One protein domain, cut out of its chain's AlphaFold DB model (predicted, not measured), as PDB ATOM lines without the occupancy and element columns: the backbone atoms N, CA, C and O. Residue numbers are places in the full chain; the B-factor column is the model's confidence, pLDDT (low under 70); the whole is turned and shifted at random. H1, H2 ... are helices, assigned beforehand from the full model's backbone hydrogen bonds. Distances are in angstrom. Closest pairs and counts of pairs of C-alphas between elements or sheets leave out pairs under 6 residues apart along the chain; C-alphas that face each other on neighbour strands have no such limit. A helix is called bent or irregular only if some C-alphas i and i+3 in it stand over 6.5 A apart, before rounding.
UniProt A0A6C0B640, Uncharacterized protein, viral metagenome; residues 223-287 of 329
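This is residues 223 to 287 of the 329 residues of an uncharacterized protein of viral metagenome (UniProt A0A6C0B640). One long helix, H3, runs through most of the domain, and two short helices in sequence, H1 and H2, lie off one side of it, with residues 223 to 228 running beside H3 and the loop of residues 244 to 257 folding back to its first residue. Residues 275 to 287, the last turn of H3 and the tail after it, stick out beyond this body and make much of the length. The printed part has 65 residues with three named helices in the order H1, H2, H3 and no named strand; the class is all helix, though named elements hold under half of the residues, 30 of the 65. The whole is loose, with a radius of gyration of the C-alphas of 14.1 A, and spans 50 by 22 by 17 A.

H3 is the longest helix, residues 258 to 277, and measures 28.3 A from C-alpha 258 at (160.414, 169.133, 213.405) to C-alpha 277 at (153.130, 168.003, 240.775). H2, residues 240 to 243, is 5.3 A long and comes before it in the chain. H1, residues 233 to 238, is 8.6 A long and begins with C-alpha 233 at (146.796, 157.805, 231.580). No helix is bent or irregular.

H3 and H2 only just touch, with 3 pairs of C-alphas within 8 A. The closest C-alphas of the two are those of Trp 243 and Arg 264, 5.5 A apart, and their centres are 11.0 A apart. H3 touches H2 with residues 263 to 267 alone. H1 and H2 meet only through their link, which is tight, with 1 residue between them. H1 and H3 are apart. In H1 and H3 each O i to N i+4 pair is within hydrogen-bond range; H2 is too short for such a pair, and its 1 pair of O i and N i+3 is within range.

The two C-alphas farthest apart are those of Leu 256 and Glu 287, at 51.4 A. The outline is a rod, but residues 230 to 235, of which 233 to 235 belong to H1, and residues 275 to 287, of which 275 to 277 belong to H3, stand free. Without these stretches the body of 46 residues spans 25 by 21 by 15 A, with a radius of gyration of 10.1 A. The link from H2 to H3 is long, with 14 residues, 244 to 257. The printed part has no cut. The mean pLDDT of the printed part is 81.5, and the 13 residues 275 to 287 are under 70.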
ATOM      1  N   PHE A 223     152.090 165.515 215.998       94.81
ATOM      2  CA  PHE A 223     152.435 165.215 217.388       94.81
ATOM      3  C   PHE A 223     152.648 166.475 218.220       94.81
ATOM      4  O   PHE A 223     152.415 166.442 219.427       94.81
ATOM      5  N   SER A 224     153.069 167.572 217.591       96.12
ATOM      6  CA  SER A 224     153.276 168.854 218.263       96.12
ATOM      7  C   SER A 224     151.979 169.435 218.840       96.12
ATOM      8  O   SER A 224     152.009 170.015 219.921       96.12
ATOM      9  N   ALA A 225     150.830 169.207 218.193       94.75
ATOM     10  CA  ALA A 225     149.527 169.686 218.663       94.75
ATOM     11  C   ALA A 225     148.922 168.884 219.836       94.75
ATOM     12  O   ALA A 225     147.850 169.230 220.335       94.75
ATOM     13  N   ILE A 226     149.564 167.798 220.285       94.31
ATOM     14  CA  ILE A 226     149.030 166.965 221.368       94.31
ATOM     15  C   ILE A 226     149.203 167.672 222.717       94.31
ATOM     16  O   ILE A 226     150.317 167.841 223.207       94.31
ATOM     17  N   ASN A 227     148.089 167.992 223.380       91.75
ATOM     18  CA  ASN A 227     148.101 168.431 224.775       91.75
ATOM     19  C   ASN A 227     148.115 167.221 225.726       91.75
ATOM     20  O   ASN A 227     147.066 166.642 226.023       91.75
ATOM     21  N   TYR A 228     149.300 166.857 226.225       91.25
ATOM     22  CA  TYR A 228     149.510 165.688 227.091       91.25
ATOM     23  C   TYR A 228     148.759 165.736 228.428       91.25
ATOM     24  O   TYR A 228     148.435 164.675 228.961       91.25
ATOM     25  N   ASN A 229     148.383 166.923 228.922       87.75
ATOM     26  CA  ASN A 229     147.559 167.056 230.130       87.75
ATOM     27  C   ASN A 229     146.149 166.477 229.948       87.75
ATOM     28  O   ASN A 229     145.539 166.019 230.910       87.75
ATOM     29  N   ASN A 230     145.650 166.455 228.709       85.81
ATOM     30  CA  ASN A 230     144.321 165.949 228.371       85.81
ATOM     31  C   ASN A 230     144.356 164.497 227.864       85.81
ATOM     32  O   ASN A 230     143.317 163.927 227.523       85.81
ATOM     33  N   VAL A 231     145.538 163.878 227.781       86.44
ATOM     34  CA  VAL A 231     145.683 162.504 227.293       86.44
ATOM     35  C   VAL A 231     145.397 161.526 228.437       86.44
ATOM     36  O   VAL A 231     146.057 161.581 229.474       86.44
ATOM     37  N   PRO A 232     144.479 160.555 228.266       83.31
ATOM     38  CA  PRO A 232     144.203 159.570 229.307       83.31
ATOM     39  C   PRO A 232     145.455 158.778 229.710       83.31
ATOM     40  O   PRO A 232     146.201 158.306 228.849       83.31
ATOM     41  N   VAL A 233     145.625 158.510 231.009       82.81
ATOM     42  CA  VAL A 233     146.796 157.805 231.580       82.81
ATOM     43  C   VAL A 233     147.103 156.481 230.869       82.81
ATOM     44  O   VAL A 233     148.259 156.162 230.582       82.81
ATOM     45  N   LYS A 234     146.072 155.704 230.516       82.75
ATOM     46  CA  LYS A 234     146.248 154.445 229.773       82.75
ATOM     47  C   LYS A 234     146.847 154.668 228.377       82.75
ATOM     48  O   LYS A 234     147.675 153.870 227.942       82.75
ATOM     49  N   CYS A 235     146.442 155.738 227.691       86.94
ATOM     50  CA  CYS A 235     146.993 156.129 226.393       86.94
ATOM     51  C   CYS A 235     148.449 156.593 226.542       86.94
ATOM     52  O   CYS A 235     149.311 156.105 225.811       86.94
ATOM     53  N   LEU A 236     148.739 157.425 227.552       89.31
ATOM     54  CA  LEU A 236     150.102 157.862 227.882       89.31
ATOM     55  C   LEU A 236     151.042 156.664 228.070       89.31
ATOM     56  O   LEU A 236     152.067 156.578 227.396       89.31
ATOM     57  N   ARG A 237     150.653 155.695 228.909       88.25
ATOM     58  CA  ARG A 237     151.440 154.479 229.174       88.25
ATOM     59  C   ARG A 237     151.637 153.623 227.926       88.25
ATOM     60  O   ARG A 237     152.761 153.218 227.638       88.25
ATOM     61  N   LYS A 238     150.560 153.341 227.184       89.56
ATOM     62  CA  LYS A 238     150.599 152.448 226.014       89.56
ATOM     63  C   LYS A 238     151.488 152.994 224.897       89.56
ATOM     64  O   LYS A 238     152.188 152.230 224.240       89.56
ATOM     65  N   ASN A 239     151.458 154.304 224.689       92.19
ATOM     66  CA  ASN A 239     152.103 154.954 223.554       92.19
ATOM     67  C   ASN A 239     153.410 155.672 223.937       92.19
ATOM     68  O   ASN A 239     153.947 156.407 223.114       92.19
ATOM     69  N   LYS A 240     153.966 155.423 225.137       92.50
ATOM     70  CA  LYS A 240     155.182 156.079 225.666       92.50
ATOM     71  C   LYS A 240     156.308 156.218 224.638       92.50
ATOM     72  O   LYS A 240     156.824 157.306 224.416       92.50
ATOM     73  N   ARG A 241     156.661 155.117 223.971       91.81
ATOM     74  CA  ARG A 241     157.725 155.102 222.951       91.81
ATOM     75  C   ARG A 241     157.393 155.961 221.731       91.81
ATOM     76  O   ARG A 241     158.282 156.576 221.158       91.81
ATOM     77  N   ALA A 242     156.119 156.028 221.343       92.19
ATOM     78  CA  ALA A 242     155.681 156.873 220.240       92.19
ATOM     79  C   ALA A 242     155.804 158.363 220.589       92.19
ATOM     80  O   ALA A 242     156.219 159.132 219.723       92.19
ATOM     81  N   TRP A 243     155.515 158.758 221.834       93.00
ATOM     82  CA  TRP A 243     155.719 160.130 222.326       93.00
ATOM     83  C   TRP A 243     157.198 160.509 222.344       93.00
ATOM     84  O   TRP A 243     157.571 161.591 221.915       93.00
ATOM     85  N   LEU A 244     158.048 159.571 222.759       93.88
ATOM     86  CA  LEU A 244     159.497 159.747 222.783       93.88
ATOM     87  C   LEU A 244     160.156 159.624 221.400       93.88
ATOM     88  O   LEU A 244     161.353 159.838 221.271       93.88
ATOM     89  N   ASP A 245     159.425 159.295 220.339       94.31
ATOM     90  CA  ASP A 245     160.026 159.043 219.022       94.31
ATOM     91  C   ASP A 245     161.088 157.931 219.010       94.31
ATOM     92  O   ASP A 245     162.079 157.984 218.285       94.31
ATOM     93  N   GLU A 246     160.845 156.885 219.797       94.56
ATOM     94  CA  GLU A 246     161.773 155.777 220.003       94.56
ATOM     95  C   GLU A 246     161.326 154.491 219.301       94.56
ATOM     96  O   GLU A 246     160.150 154.120 219.253       94.56
ATOM     97  N   THR A 247     162.309 153.764 218.777       91.50
ATOM     98  CA  THR A 247     162.153 152.385 218.305       91.50
ATOM     99  C   THR A 247     162.018 151.408 219.479       91.50
ATOM    100  O   THR A 247     162.224 151.755 220.641       91.50
ATOM    101  N   VAL A 248     161.739 150.132 219.186       88.06
ATOM    102  CA  VAL A 248     161.729 149.063 220.207       88.06
ATOM    103  C   VAL A 248     163.067 148.963 220.954       88.06
ATOM    104  O   VAL A 248     163.075 148.614 222.131       88.06
ATOM    105  N   LYS A 249     164.172 149.330 220.289       90.56
ATOM    106  CA  LYS A 249     165.537 149.359 220.836       90.56
ATOM    107  C   LYS A 249     165.900 150.692 221.516       90.56
ATOM    108  O   LYS A 249     167.069 150.911 221.803       90.56
ATOM    109  N   GLY A 250     164.948 151.613 221.696       88.50
ATOM    110  CA  GLY A 250     165.175 152.910 222.352       88.50
ATOM    111  C   GLY A 250     165.882 153.968 221.496       88.50
ATOM    112  O   GLY A 250     166.148 155.063 221.972       88.50
ATOM    113  N   LYS A 251     166.182 153.685 220.221       91.31
ATOM    114  CA  LYS A 251     166.809 154.668 219.319       91.31
ATOM    115  C   LYS A 251     165.777 155.643 218.752       91.31
ATOM    116  O   LYS A 251     164.709 155.187 218.335       91.31
ATOM    117  N   ARG A 252     166.129 156.935 218.669       91.94
ATOM    118  CA  ARG A 252     165.367 157.983 217.959       91.94
ATOM    119  C   ARG A 252     165.121 157.575 216.502       91.94
ATOM    120  O   ARG A 252     166.062 157.172 215.822       91.94
ATOM    121  N   LYS A 253     163.878 157.689 216.023       90.06
ATOM    122  CA  LYS A 253     163.502 157.285 214.656       90.06
ATOM    123  C   LYS A 253     163.503 158.448 213.662       90.06
ATOM    124  O   LYS A 253     163.999 158.286 212.555       90.06
ATOM    125  N   ASN A 254     162.942 159.596 214.030       90.69
ATOM    126  CA  ASN A 254     162.666 160.699 213.112       90.69
ATOM    127  C   ASN A 254     163.407 161.966 213.560       90.69
ATOM    128  O   ASN A 254     162.805 162.933 214.025       90.69
ATOM    129  N   LEU A 255     164.738 161.955 213.456       90.06
ATOM    130  CA  LEU A 255     165.591 163.068 213.900       90.06
ATOM    131  C   LEU A 255     165.322 164.382 213.155       90.06
ATOM    132  O   LEU A 255     165.344 165.439 213.772       90.06
ATOM    133  N   LEU A 256     165.004 164.298 211.862       92.38
ATOM    134  CA  LEU A 256     164.839 165.461 210.987       92.38
ATOM    135  C   LEU A 256     163.403 166.010 210.935       92.38
ATOM    136  O   LEU A 256     163.157 167.021 210.287       92.38
ATOM    137  N   LEU A 257     162.435 165.356 211.589       94.38
ATOM    138  CA  LEU A 257     161.047 165.821 211.573       94.38
ATOM    139  C   LEU A 257     160.798 166.782 212.737       94.38
ATOM    140  O   LEU A 257     160.711 166.353 213.890       94.38
ATOM    141  N   LEU A 258     160.639 168.071 212.421       94.88
ATOM    142  CA  LEU A 258     160.414 169.133 213.405       94.88
ATOM    143  C   LEU A 258     159.204 168.845 214.306       94.88
ATOM    144  O   LEU A 258     159.340 168.877 215.526       94.88
ATOM    145  N   ASP A 259     158.062 168.458 213.726       95.69
ATOM    146  CA  ASP A 259     156.847 168.101 214.478       95.69
ATOM    147  C   ASP A 259     157.101 167.002 215.525       95.69
ATOM    148  O   ASP A 259     156.643 167.096 216.662       95.69
ATOM    149  N   ARG A 260     157.893 165.978 215.177       95.38
ATOM    150  CA  ARG A 260     158.231 164.872 216.088       95.38
ATOM    151  C   ARG A 260     159.156 165.322 217.209       95.38
ATOM    152  O   ARG A 260     159.006 164.856 218.335       95.38
ATOM    153  N   THR A 261     160.093 166.216 216.908       95.62
ATOM    154  CA  THR A 261     160.993 166.793 217.911       95.62
ATOM    155  C   THR A 261     160.222 167.674 218.896       95.62
ATOM    156  O   THR A 261     160.369 167.474 220.099       95.62
ATOM    157  N   ILE A 262     159.332 168.550 218.411       96.62
ATOM    158  CA  ILE A 262     158.448 169.367 219.259       96.62
ATOM    159  C   ILE A 262     157.516 168.469 220.080       96.62
ATOM    160  O   ILE A 262     157.444 168.592 221.297       96.62
ATOM    161  N   GLY A 263     156.856 167.499 219.443       95.56
ATOM    162  CA  GLY A 263     155.955 166.568 220.124       95.56
ATOM    163  C   GLY A 263     156.643 165.737 221.215       95.56
ATOM    164  O   GLY A 263     156.018 165.460 222.242       95.56
ATOM    165  N   ARG A 264     157.921 165.366 221.028       95.81
ATOM    166  CA  ARG A 264     158.751 164.736 222.070       95.81
ATOM    167  C   ARG A 264     159.040 165.709 223.208       95.81
ATOM    168  O   ARG A 264     158.922 165.304 224.359       95.81
ATOM    169  N   HIS A 265     159.424 166.946 222.900       96.19
ATOM    170  CA  HIS A 265     159.730 167.956 223.914       96.19
ATOM    171  C   HIS A 265     158.510 168.248 224.793       96.19
ATOM    172  O   HIS A 265     158.577 168.016 225.992       96.19
ATOM    173  N   ASN A 266     157.351 168.515 224.182       96.38
ATOM    174  CA  ASN A 266     156.078 168.702 224.884       96.38
ATOM    175  C   ASN A 266     155.743 167.535 225.840       96.38
ATOM    176  O   ASN A 266     155.138 167.735 226.894       96.38
ATOM    177  N   TYR A 267     156.104 166.297 225.477       95.44
ATOM    178  CA  TYR A 267     155.904 165.136 226.349       95.44
ATOM    179  C   TYR A 267     156.893 165.094 227.520       95.44
ATOM    180  O   TYR A 267     156.505 164.719 228.625       95.44
ATOM    181  N   LEU A 268     158.158 165.453 227.289       94.81
ATOM    182  CA  LEU A 268     159.172 165.541 228.343       94.81
ATOM    183  C   LEU A 268     158.815 166.648 229.342       94.81
ATOM    184  O   LEU A 268     158.783 166.374 230.538       94.81
ATOM    185  N   ASP A 269     158.395 167.815 228.858       94.81
ATOM    186  CA  ASP A 269     157.932 168.930 229.694       94.81
ATOM    187  C   ASP A 269     156.718 168.522 230.542       94.81
ATOM    188  O   ASP A 269     156.604 168.841 231.731       94.81
ATOM    189  N   TYR A 270     155.800 167.746 229.955       93.88
ATOM    190  CA  TYR A 270     154.692 167.145 230.693       93.88
ATOM    191  C   TYR A 270     155.178 166.203 231.809       93.88
ATOM    192  O   TYR A 270     154.622 166.223 232.910       93.88
ATOM    193  N   LEU A 271     156.202 165.380 231.567       91.12
ATOM    194  CA  LEU A 271     156.754 164.475 232.582       91.12
ATOM    195  C   LEU A 271     157.464 165.232 233.708       91.12
ATOM    196  O   LEU A 271     157.290 164.873 234.875       91.12
ATOM    197  N   GLU A 272     158.221 166.277 233.383       90.19
ATOM    198  CA  GLU A 272     158.905 167.131 234.358       90.19
ATOM    199  C   GLU A 272     157.892 167.878 235.231       90.19
ATOM    200  O   GLU A 272     157.903 167.750 236.457       90.19
ATOM    201  N   SER A 273     156.918 168.548 234.609       86.81
ATOM    202  CA  SER A 273     155.846 169.251 235.326       86.81
ATOM    203  C   SER A 273     154.963 168.316 236.164       86.81
ATOM    204  O   SER A 273     154.515 168.691 237.250       86.81
ATOM    205  N   SER A 274     154.738 167.080 235.711       77.75
ATOM    206  CA  SER A 274     153.995 166.062 236.469       77.75
ATOM    207  C   SER A 274     154.805 165.473 237.626       77.75
ATOM    208  O   SER A 274     154.229 165.112 238.649       77.75
ATOM    209  N   SER A 275     156.131 165.390 237.500       63.75
ATOM    210  CA  SER A 275     157.021 164.925 238.573       63.75
ATOM    211  C   SER A 275     157.080 165.940 239.716       63.75
ATOM    212  O   SER A 275     156.975 165.548 240.877       63.75
ATOM    213  N   SER A 276     157.090 167.236 239.395       54.78
ATOM    214  CA  SER A 276     156.967 168.326 240.372       54.78
ATOM    215  C   SER A 276     155.569 168.395 241.001       54.78
ATOM    216  O   SER A 276     155.435 168.637 242.198       54.78
ATOM    217  N   LYS A 277     154.502 168.104 240.238       51.50
ATOM    218  CA  LYS A 277     153.130 168.003 240.775       51.50
ATOM    219  C   LYS A 277     152.886 166.746 241.611       51.50
ATOM    220  O   LYS A 277     152.057 166.798 242.508       51.50
ATOM    221  N   ASN A 278     153.603 165.644 241.393       44.00
ATOM    222  CA  ASN A 278     153.497 164.439 242.231       44.00
ATOM    223  C   ASN A 278     154.001 164.648 243.673       44.00
ATOM    224  O   ASN A 278     153.680 163.839 244.542       44.00
ATOM    225  N   ILE A 279     154.723 165.742 243.944       39.06
ATOM    226  CA  ILE A 279     155.065 166.184 245.306       39.06
ATOM    227  C   ILE A 279     153.860 166.869 245.986       39.06
ATOM    228  O   ILE A 279     153.701 166.739 247.194       39.06
ATOM    229  N   TYR A 280     152.954 167.491 245.220       33.78
ATOM    230  CA  TYR A 280     151.759 168.194 245.726       33.78
ATOM    231  C   TYR A 280     150.427 167.450 245.496       33.78
ATOM    232  O   TYR A 280     149.397 167.843 246.031       33.78
ATOM    233  N   LEU A 281     150.423 166.368 244.709       34.16
ATOM    234  CA  LEU A 281     149.273 165.471 244.506       34.16
ATOM    235  C   LEU A 281     149.322 164.224 245.403       34.16
ATOM    236  O   LEU A 281     148.402 163.404 245.373       34.16
ATOM    237  N   LYS A 282     150.352 164.097 246.250       37.53
ATOM    238  CA  LYS A 282     150.246 163.312 247.478       37.53
ATOM    239  C   LYS A 282     149.522 164.172 248.512       37.53
ATOM    240  O   LYS A 282     150.098 165.102 249.054       37.53
ATOM    241  N   VAL A 283     148.273 163.801 248.783       36.59
ATOM    242  CA  VAL A 283     147.450 164.308 249.889       36.59
ATOM    243  C   VAL A 283     146.976 165.755 249.701       36.59
ATOM    244  O   VAL A 283     147.406 166.677 250.382       36.59
ATOM    245  N   THR A 284     145.953 165.945 248.863       31.11
ATOM    246  CA  THR A 284     144.851 166.775 249.360       31.11
ATOM    247  C   THR A 284     144.233 166.009 250.533       31.11
ATOM    248  O   THR A 284     143.892 164.835 250.341       31.11
ATOM    249  N   PRO A 285     144.111 166.599 251.736       33.34
ATOM    250  CA  PRO A 285     143.380 165.978 252.828       33.34
ATOM    251  C   PRO A 285     141.929 165.862 252.360       33.34
ATOM    252  O   PRO A 285     141.171 166.830 252.354       33.34
ATOM    253  N   LYS A 286     141.559 164.686 251.848       41.28
ATOM    254  CA  LYS A 286     140.156 164.315 251.731       41.28
ATOM    255  C   LYS A 286     139.657 164.320 253.164       41.28
ATOM    256  O   LYS A 286     140.237 163.615 253.975       41.28
ATOM    257  N   GLU A 287     138.631 165.107 253.466       42.28
ATOM    258  CA  GLU A 287     137.880 164.958 254.711       42.28
ATOM    259  C   GLU A 287     137.596 163.460 254.914       42.28
ATOM    260  O   GLU A 287     136.871 162.836 254.129       42.28
TER     261      GLU A 287